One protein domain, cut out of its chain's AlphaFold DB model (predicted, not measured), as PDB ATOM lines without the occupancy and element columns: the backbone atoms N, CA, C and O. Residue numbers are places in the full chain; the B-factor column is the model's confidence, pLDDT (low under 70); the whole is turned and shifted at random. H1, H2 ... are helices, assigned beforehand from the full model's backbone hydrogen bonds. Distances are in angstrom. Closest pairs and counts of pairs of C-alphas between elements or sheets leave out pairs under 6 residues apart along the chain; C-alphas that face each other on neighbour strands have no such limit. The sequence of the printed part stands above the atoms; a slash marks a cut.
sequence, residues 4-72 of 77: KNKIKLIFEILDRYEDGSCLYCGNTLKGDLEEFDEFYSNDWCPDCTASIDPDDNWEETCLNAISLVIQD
ATOM      1  N   LYS A   4      48.757  44.988  39.203       92.62
ATOM      2  CA  LYS A   4      50.007  44.597  38.530       92.62
ATOM      3  C   LYS A   4      49.746  43.961  37.161       92.62
ATOM      4  O   LYS A   4      50.417  44.295  36.192       92.62
ATOM      5  N   ASN A   5      48.754  43.079  37.075       89.06
ATOM      6  CA  ASN A   5      48.379  42.409  35.833       89.06
ATOM      7  C   ASN A   5      47.699  43.370  34.849       89.06
ATOM      8  O   ASN A   5      47.955  43.272  33.655       89.06
ATOM      9  N   LYS A   6      46.886  44.322  35.339       90.81
ATOM     10  CA  LYS A   6      46.321  45.390  34.494       90.81
ATOM     11  C   LYS A   6      47.420  46.226  33.849       90.81
ATOM     12  O   LYS A   6      47.415  46.393  32.640       90.81
ATOM     13  N   ILE A   7      48.380  46.690  34.648       94.12
ATOM     14  CA  ILE A   7      49.513  47.484  34.159       94.12
ATOM     15  C   ILE A   7      50.308  46.701  33.107       94.12
ATOM     16  O   ILE A   7      50.600  47.244  32.051       94.12
ATOM     17  N   LYS A   8      50.596  45.416  33.358       93.44
ATOM     18  CA  LYS A   8      51.299  44.548  32.398       93.44
ATOM     19  C   LYS A   8      50.574  44.465  31.051       93.44
ATOM     20  O   LYS A   8      51.204  44.651  30.024       93.44
ATOM     21  N   LEU A   9      49.264  44.220  31.065       91.31
ATOM     22  CA  LEU A   9      48.469  44.128  29.838       91.31
ATOM     23  C   LEU A   9      48.376  45.459  29.093       91.31
ATOM     24  O   LEU A   9      48.388  45.460  27.873       91.31
ATOM     25  N   ILE A  10      48.306  46.586  29.807       93.31
ATOM     26  CA  ILE A  10      48.327  47.911  29.174       93.31
ATOM     27  C   ILE A  10      49.655  48.132  28.446       93.31
ATOM     28  O   ILE A  10      49.632  48.573  27.306       93.31
ATOM     29  N   PHE A  11      50.792  47.786  29.060       94.75
ATOM     30  CA  PHE A  11      52.084  47.856  28.372       94.75
ATOM     31  C   PHE A  11      52.127  46.951  27.138       94.75
ATOM     32  O   PHE A  11      52.523  47.415  26.082       94.75
ATOM     33  N   GLU A  12      51.629  45.716  27.235       92.88
ATOM     34  CA  GLU A  12      51.552  44.824  26.069       92.88
ATOM     35  C   GLU A  12      50.677  45.400  24.941       92.88
ATOM     36  O   GLU A  12      51.013  45.230  23.778       92.88
ATOM     37  N   ILE A  13      49.569  46.081  25.255       92.25
ATOM     38  CA  ILE A  13      48.726  46.757  24.251       92.25
ATOM     39  C   ILE A  13      49.483  47.912  23.583       92.25
ATOM     40  O   ILE A  13      49.394  48.065  22.371       92.25
ATOM     41  N   LEU A  14      50.231  48.705  24.357       93.06
ATOM     42  CA  LEU A  14      51.033  49.810  23.824       93.06
ATOM     43  C   LEU A  14      52.182  49.311  22.943       93.06
ATOM     44  O   LEU A  14      52.420  49.886  21.891       93.06
ATOM     45  N   ASP A  15      52.850  48.225  23.334       91.94
ATOM     46  CA  ASP A  15      53.896  47.607  22.512       91.94
ATOM     47  C   ASP A  15      53.311  47.118  21.170       91.94
ATOM     48  O   ASP A  15      53.889  47.367  20.116       91.94
ATOM     49  N   ARG A  16      52.112  46.511  21.200       89.75
ATOM     50  CA  ARG A  16      51.402  46.025  19.999       89.75
ATOM     51  C   ARG A  16      50.920  47.136  19.067       89.75
ATOM     52  O   ARG A  16      50.757  46.929  17.870       89.75
ATOM     53  N   TYR A  17      50.635  48.311  19.622       87.81
ATOM     54  CA  TYR A  17      50.241  49.475  18.833       87.81
ATOM     55  C   TYR A  17      51.367  49.913  17.885       87.81
ATOM     56  O   TYR A  17      51.085  50.273  16.746       87.81
ATOM     57  N   GLU A  18      52.619  49.842  18.346       83.56
ATOM     58  CA  GLU A  18      53.813  50.216  17.575       83.56
ATOM     59  C   GLU A  18      54.231  49.141  16.559       83.56
ATOM     60  O   GLU A  18      54.821  49.470  15.531       83.56
ATOM     61  N   ASP A  19      53.953  47.864  16.839       84.19
ATOM     62  CA  ASP A  19      54.407  46.732  16.017       84.19
ATOM     63  C   ASP A  19      53.369  46.199  15.012       84.19
ATOM     64  O   ASP A  19      53.668  45.244  14.301       84.19
ATOM     65  N   GLY A  20      52.171  46.796  14.948       75.38
ATOM     66  CA  GLY A  20      51.121  46.396  14.004       75.38
ATOM     67  C   GLY A  20      50.378  45.107  14.380       75.38
ATOM     68  O   GLY A  20      49.656  44.539  13.558       75.38
ATOM     69  N   SER A  21      50.514  44.623  15.618       88.12
ATOM     70  CA  SER A  21      49.848  43.402  16.082       88.12
ATOM     71  C   SER A  21      48.453  43.653  16.661       88.12
ATOM     72  O   SER A  21      48.081  44.736  17.113       88.12
ATOM     73  N   CYS A  22      47.660  42.586  16.737       89.19
ATOM     74  CA  CYS A  22      46.353  42.580  17.372       89.19
ATOM     75  C   CYS A  22      46.439  43.041  18.825       89.19
ATOM     76  O   CYS A  22      46.939  42.314  19.680       89.19
ATOM     77  N   LEU A  23      45.834  44.187  19.139       89.75
ATOM     78  CA  LEU A  23      45.798  44.740  20.498       89.75
ATOM     79  C   LEU A  23      45.218  43.746  21.522       89.75
ATOM     80  O   LEU A  23      45.604  43.753  22.691       89.75
ATOM     81  N   TYR A  24      44.342  42.836  21.082       85.88
ATOM     82  CA  TYR A  24      43.673  41.856  21.939       85.88
ATOM     83  C   TYR A  24      44.512  40.600  22.208       85.88
ATOM     84  O   TYR A  24      44.802  40.296  23.367       85.88
ATOM     85  N   CYS A  25      44.887  39.857  21.163       87.00
ATOM     86  CA  CYS A  25      45.579  38.568  21.293       87.00
ATOM     87  C   CYS A  25      47.090  38.637  21.033       87.00
ATOM     88  O   CYS A  25      47.801  37.718  21.426       87.00
ATOM     89  N   GLY A  26      47.584  39.723  20.438       86.88
ATOM     90  CA  GLY A  26      48.995  39.914  20.107       86.88
ATOM     91  C   GLY A  26      49.460  39.226  18.826       86.88
ATOM     92  O   GLY A  26      50.646  39.293  18.532       86.88
ATOM     93  N   ASN A  27      48.575  38.573  18.066       86.25
ATOM     94  CA  ASN A  27      48.955  38.038  16.759       86.25
ATOM     95  C   ASN A  27      49.139  39.141  15.726       86.25
ATOM     96  O   ASN A  27      48.407  40.128  15.734       86.25
ATOM     97  N   THR A  28      50.054  38.904  14.794       85.50
ATOM     98  CA  THR A  28      50.265  39.741  13.615       85.50
ATOM     99  C   THR A  28      48.957  39.936  12.856       85.50
ATOM    100  O   THR A  28      48.229  38.971  12.588       85.50
ATOM    101  N   LEU A  29      48.650  41.192  12.540       82.44
ATOM    102  CA  LEU A  29      47.511  41.525  11.701       82.44
ATOM    103  C   LEU A  29      47.828  41.242  10.248       82.44
ATOM    104  O   LEU A  29      48.977  41.213   9.814       82.44
ATOM    105  N   LYS A  30      46.771  41.030   9.480       73.44
ATOM    106  CA  LYS A  30      46.885  40.705   8.070       73.44
ATOM    107  C   LYS A  30      47.619  41.771   7.255       73.44
ATOM    108  O   LYS A  30      48.286  41.415   6.295       73.44
ATOM    109  N   GLY A  31      47.508  43.041   7.632       60.44
ATOM    110  CA  GLY A  31      48.153  44.163   6.950       60.44
ATOM    111  C   GLY A  31      49.670  44.027   6.832       60.44
ATOM    112  O   GLY A  31      50.237  44.570   5.890       60.44
ATOM    113  N   ASP A  32      50.295  43.248   7.723       55.75
ATOM    114  CA  ASP A  32      51.729  42.927   7.695       55.75
ATOM    115  C   ASP A  32      52.053  41.574   7.036       55.75
ATOM    116  O   ASP A  32      53.221  41.234   6.835       55.75
ATOM    117  N   LEU A  33      51.041  40.780   6.683       59.00
ATOM    118  CA  LEU A  33      51.200  39.555   5.903       59.00
ATOM    119  C   LEU A  33      51.041  39.903   4.421       59.00
ATOM    120  O   LEU A  33      49.944  39.840   3.863       59.00
ATOM    121  N   GLU A  34      52.154  40.266   3.780       51.66
ATOM    122  CA  GLU A  34      52.223  40.347   2.321       51.66
ATOM    123  C   GLU A  34      51.669  39.031   1.717       51.66
ATOM    124  O   GLU A  34      52.123  37.940   2.056       51.66
ATOM    125  N   GLU A  35      50.672  39.144   0.828       54.12
ATOM    126  CA  GLU A  35      50.175  38.086  -0.080       54.12
ATOM    127  C   GLU A  35      49.065  37.097   0.363       54.12
ATOM    128  O   GLU A  35      48.923  36.050  -0.269       54.12
ATOM    129  N   PHE A  36      48.181  37.398   1.325       51.78
ATOM    130  CA  PHE A  36      46.954  36.583   1.499       51.78
ATOM    131  C   PHE A  36      45.663  37.365   1.214       51.78
ATOM    132  O   PHE A  36      45.295  38.246   1.973       51.78
ATOM    133  N   ASP A  37      44.976  37.005   0.122       53.97
ATOM    134  CA  ASP A  37      43.602  37.363  -0.288       53.97
ATOM    135  C   ASP A  37      43.149  38.827  -0.124       53.97
ATOM    136  O   ASP A  37      42.916  39.299   0.978       53.97
ATOM    137  N   GLU A  38      42.813  39.521  -1.214       56.97
ATOM    138  CA  GLU A  38      42.226  40.885  -1.228       56.97
ATOM    139  C   GLU A  38      40.893  41.049  -0.445       56.97
ATOM    140  O   GLU A  38      40.332  42.138  -0.380       56.97
ATOM    141  N   PHE A  39      40.360  39.983   0.161       60.38
ATOM    142  CA  PHE A  39      39.036  39.937   0.788       60.38
ATOM    143  C   PHE A  39      38.960  40.414   2.247       60.38
ATOM    144  O   PHE A  39      37.854  40.629   2.741       60.38
ATOM    145  N   TYR A  40      40.088  40.573   2.946       62.81
ATOM    146  CA  TYR A  40      40.102  40.973   4.366       62.81
ATOM    147  C   TYR A  40      40.918  42.247   4.586       62.81
ATOM    148  O   TYR A  40      41.937  42.444   3.923       62.81
ATOM    149  N   SER A  41      40.477  43.084   5.521       73.75
ATOM    150  CA  SER A  41      41.114  44.355   5.858       73.75
ATOM    151  C   SER A  41      42.483  44.167   6.530       73.75
ATOM    152  O   SER A  41      42.798  43.088   7.040       73.75
ATOM    153  N   ASN A  42      43.319  45.210   6.510       79.00
ATOM    154  CA  ASN A  42      44.679  45.171   7.067       79.00
ATOM    155  C   ASN A  42      44.689  44.956   8.588       79.00
ATOM    156  O   ASN A  42      45.610  44.360   9.134       79.00
ATOM    157  N   ASP A  43      43.640  45.382   9.270       82.31
ATOM    158  CA  ASP A  43      43.413  45.229  10.704       82.31
ATOM    159  C   ASP A  43      42.744  43.885  11.075       82.31
ATOM    160  O   ASP A  43      42.397  43.645  12.237       82.31
ATOM    161  N   TRP A  44      42.549  42.981  10.105       85.50
ATOM    162  CA  TRP A  44      41.997  41.655  10.368       85.50
ATOM    163  C   TRP A  44      42.980  40.775  11.136       85.50
ATOM    164  O   TRP A  44      44.148  40.626  10.766       85.50
ATOM    165  N   CYS A  45      42.477  40.133  12.188       85.94
ATOM    166  CA  CYS A  45      43.240  39.221  13.022       85.94
ATOM    167  C   CYS A  45      42.809  37.762  12.805       85.94
ATOM    168  O   CYS A  45      41.634  37.440  13.018       85.94
ATOM    169  N   PRO A  46      43.744  36.847  12.482       82.19
ATOM    170  CA  PRO A  46      43.426  35.439  12.250       82.19
ATOM    171  C   PRO A  46      42.959  34.692  13.499       82.19
ATOM    172  O   PRO A  46      42.114  33.806  13.396       82.19
ATOM    173  N   ASP A  47      43.450  35.071  14.678       85.25
ATOM    174  CA  ASP A  47      43.090  34.401  15.934       85.25
ATOM    175  C   ASP A  47      41.777  34.918  16.512       85.25
ATOM    176  O   ASP A  47      40.975  34.152  17.045       85.25
ATOM    177  N   CYS A  48      41.534  36.225  16.397       83.62
ATOM    178  CA  CYS A  48      40.248  36.807  16.767       83.62
ATOM    179  C   CYS A  48      39.177  36.544  15.702       83.62
ATOM    180  O   CYS A  48      37.991  36.695  15.991       83.62
ATOM    181  N   THR A  49      39.577  36.122  14.496       84.00
ATOM    182  CA  THR A  49      38.710  35.903  13.328       84.00
ATOM    183  C   THR A  49      37.838  37.120  12.997       84.00
ATOM    184  O   THR A  49      36.706  36.982  12.540       84.00
ATOM    185  N   ALA A  50      38.362  38.319  13.252       81.81
ATOM    186  CA  ALA A  50      37.638  39.581  13.166       81.81
ATOM    187  C   ALA A  50      38.583  40.728  12.788       81.81
ATOM    188  O   ALA A  50      39.773  40.689  13.111       81.81
ATOM    189  N   SER A  51      38.024  41.736  12.121       83.25
ATOM    190  CA  SER A  51      38.637  43.054  11.937       83.25
ATOM    191  C   SER A  51      38.604  43.789  13.267       83.25
ATOM    192  O   SER A  51      37.550  43.896  13.893       83.25
ATOM    193  N   ILE A  52      39.772  44.202  13.742       82.88
ATOM    194  CA  ILE A  52      39.917  44.852  15.047       82.88
ATOM    195  C   ILE A  52      39.410  46.290  15.008       82.88
ATOM    196  O   ILE A  52      38.936  46.792  16.026       82.88
ATOM    197  N   ASP A  53      39.522  46.913  13.845       80.62
ATOM    198  CA  ASP A  53      39.269  48.311  13.578       80.62
ATOM    199  C   ASP A  53      38.514  48.463  12.244       80.62
ATOM    200  O   ASP A  53      39.103  48.699  11.189       80.62
ATOM    201  N   PRO A  54      37.181  48.326  12.265       70.12
ATOM    202  CA  PRO A  54      36.369  48.417  11.056       70.12
ATOM    203  C   PRO A  54      36.320  49.830  10.449       70.12
ATOM    204  O   PRO A  54      35.826  49.980   9.331       70.12
ATOM    205  N   ASP A  55      36.784  50.845  11.186       76.94
ATOM    206  CA  ASP A  55      36.683  52.262  10.834       76.94
ATOM    207  C   ASP A  55      38.063  52.913  10.570       76.94
ATOM    208  O   ASP A  55      38.132  54.132  10.400       76.94
ATOM    209  N   ASP A  56      39.152  52.127  10.530       74.56
ATOM    210  CA  ASP A  56      40.554  52.585  10.410       74.56
ATOM    211  C   ASP A  56      40.972  53.633  11.481       74.56
ATOM    212  O   ASP A  56      41.878  54.448  11.267       74.56
ATOM    213  N   ASN A  57      40.332  53.637  12.659       85.94
ATOM    214  CA  ASN A  57      40.723  54.462  13.804       85.94
ATOM    215  C   ASN A  57      41.543  53.682  14.854       85.94
ATOM    216  O   ASN A  57      41.085  53.374  15.965       85.94
ATOM    217  N   TRP A  58      42.805  53.411  14.515       86.62
ATOM    218  CA  TRP A  58      43.687  52.558  15.318       86.62
ATOM    219  C   TRP A  58      43.970  53.119  16.721       86.62
ATOM    220  O   TRP A  58      44.049  52.375  17.703       86.62
ATOM    221  N   GLU A  59      44.076  54.449  16.846       90.81
ATOM    222  CA  GLU A  59      44.275  55.134  18.130       90.81
ATOM    223  C   GLU A  59      43.073  54.934  19.063       90.81
ATOM    224  O   GLU A  59      43.240  54.545  20.223       90.81
ATOM    225  N   GLU A  60      41.853  55.143  18.559       90.56
ATOM    226  CA  GLU A  60      40.634  54.925  19.340       90.56
ATOM    227  C   GLU A  60      40.501  53.458  19.758       90.56
ATOM    228  O   GLU A  60      40.165  53.163  20.910       90.56
ATOM    229  N   THR A  61      40.842  52.532  18.866       88.94
ATOM    230  CA  THR A  61      40.815  51.098  19.154       88.94
ATOM    231  C   THR A  61      41.812  50.709  20.252       88.94
ATOM    232  O   THR A  61      41.462  49.966  21.177       88.94
ATOM    233  N   CYS A  62      43.017  51.289  20.251       91.88
ATOM    234  CA  CYS A  62      44.003  51.136  21.326       91.88
ATOM    235  C   CYS A  62      43.495  51.678  22.672       91.88
ATOM    236  O   CYS A  62      43.533  50.980  23.695       91.88
ATOM    237  N   LEU A  63      42.933  52.891  22.685       93.12
ATOM    238  CA  LEU A  63      42.359  53.492  23.894       93.12
ATOM    239  C   LEU A  63      41.182  52.674  24.441       93.12
ATOM    240  O   LEU A  63      41.069  52.469  25.656       93.12
ATOM    241  N   ASN A  64      40.332  52.151  23.558       90.56
ATOM    242  CA  ASN A  64      39.236  51.257  23.916       90.56
ATOM    243  C   ASN A  64      39.759  49.958  24.530       90.56
ATOM    244  O   ASN A  64      39.254  49.525  25.574       90.56
ATOM    245  N   ALA A  65      40.813  49.377  23.956       89.62
ATOM    246  CA  ALA A  65      41.435  48.181  24.493       89.62
ATOM    247  C   ALA A  65      41.955  48.403  25.928       89.62
ATOM    248  O   ALA A  65      41.644  47.629  26.840       89.62
ATOM    249  N   ILE A  66      42.656  49.515  26.168       93.19
ATOM    250  CA  ILE A  66      43.132  49.916  27.503       93.19
ATOM    251  C   ILE A  66      41.959  50.126  28.472       93.19
ATOM    252  O   ILE A  66      41.986  49.645  29.611       93.19
ATOM    253  N   SER A  67      40.901  50.808  28.029       93.19
ATOM    254  CA  SER A  67      39.704  51.077  28.836       93.19
ATOM    255  C   SER A  67      39.040  49.786  29.330       93.19
ATOM    256  O   SER A  67      38.665  49.683  30.503       93.19
ATOM    257  N   LEU A  68      38.965  48.753  28.483       89.94
ATOM    258  CA  LEU A  68      38.421  47.445  28.857       89.94
ATOM    259  C   LEU A  68      39.261  46.756  29.943       89.94
ATOM    260  O   LEU A  68      38.691  46.246  30.915       89.94
ATOM    261  N   VAL A  69      40.597  46.824  29.852       90.31
ATOM    262  CA  VAL A  69      41.510  46.320  30.900       90.31
ATOM    263  C   VAL A  69      41.272  47.036  32.229       90.31
ATOM    264  O   VAL A  69      41.169  46.394  33.281       90.31
ATOM    265  N   ILE A  70      41.156  48.367  32.198       92.19
ATOM    266  CA  ILE A  70      40.913  49.183  33.394       92.19
ATOM    267  C   ILE A  70      39.587  48.785  34.049       92.19
ATOM    268  O   ILE A  70      39.538  48.603  35.270       92.19
ATOM    269  N   GLN A  71      38.539  48.586  33.250       92.31
ATOM    270  CA  GLN A  71      37.187  48.267  33.718       92.31
ATOM    271  C   GLN A  71      36.969  46.780  34.053       92.31
ATOM    272  O   GLN A  71      35.858  46.416  34.433       92.31
ATOM    273  N   ASP A  72      37.993  45.921  33.926       84.75
ATOM    274  CA  ASP A  72      37.865  44.454  34.032       84.75
ATOM    275  C   ASP A  72      36.776  43.877  33.100       84.75
ATOM    276  O   ASP A  72      36.162  42.842  33.383       84.75
TER     277      ASP A  72
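Overview. This is residues 4 to 72 of the 77 residues of an uncharacterized protein of archaeon (UniProt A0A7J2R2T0). Two helices, H1 and then H2, lie side by side as a helical hairpin, with a looped head, residues 20 to 57, at the end where H1 stops and H2 starts. Residues 34 to 39 stick out at the tip of this head. The printed part has 69 residues and no named strand; its class is all helix, though only 29 residues are in named elements. It is compact, with a radius of gyration of the C-alphas of 12.2 A and spans of 40 by 19 by 19 A.

Along the chain. Find C-alpha 4 at (50.007, 44.597, 38.530); from there H1, residues 4 to 19, runs 23.0 A. H2, residues 58 to 70, runs 18.6 A to C-alpha 70 at (40.913, 49.183, 33.394).

Arrangement. H1 and H2 touch, their closest C-alphas, of Ile 10 and Ile 66, being 5.8 A apart. Their lines make a shallow tilt of 10 degrees, opposite ways. Every O i to N i+4 pair is within hydrogen-bond range in H2, and 11 of 12 in H1. Between the helices, residues 44 to 45 pair antiparallel with residues 50 to 51.

Size, cuts and confidence. The C-alphas farthest apart, of Lys 4 and Glu 38, are 40.7 A apart. The printed part has no cut. The link from H1 to H2 is long, 38 residues; within it, residues 31 to 40 have pLDDT under 70.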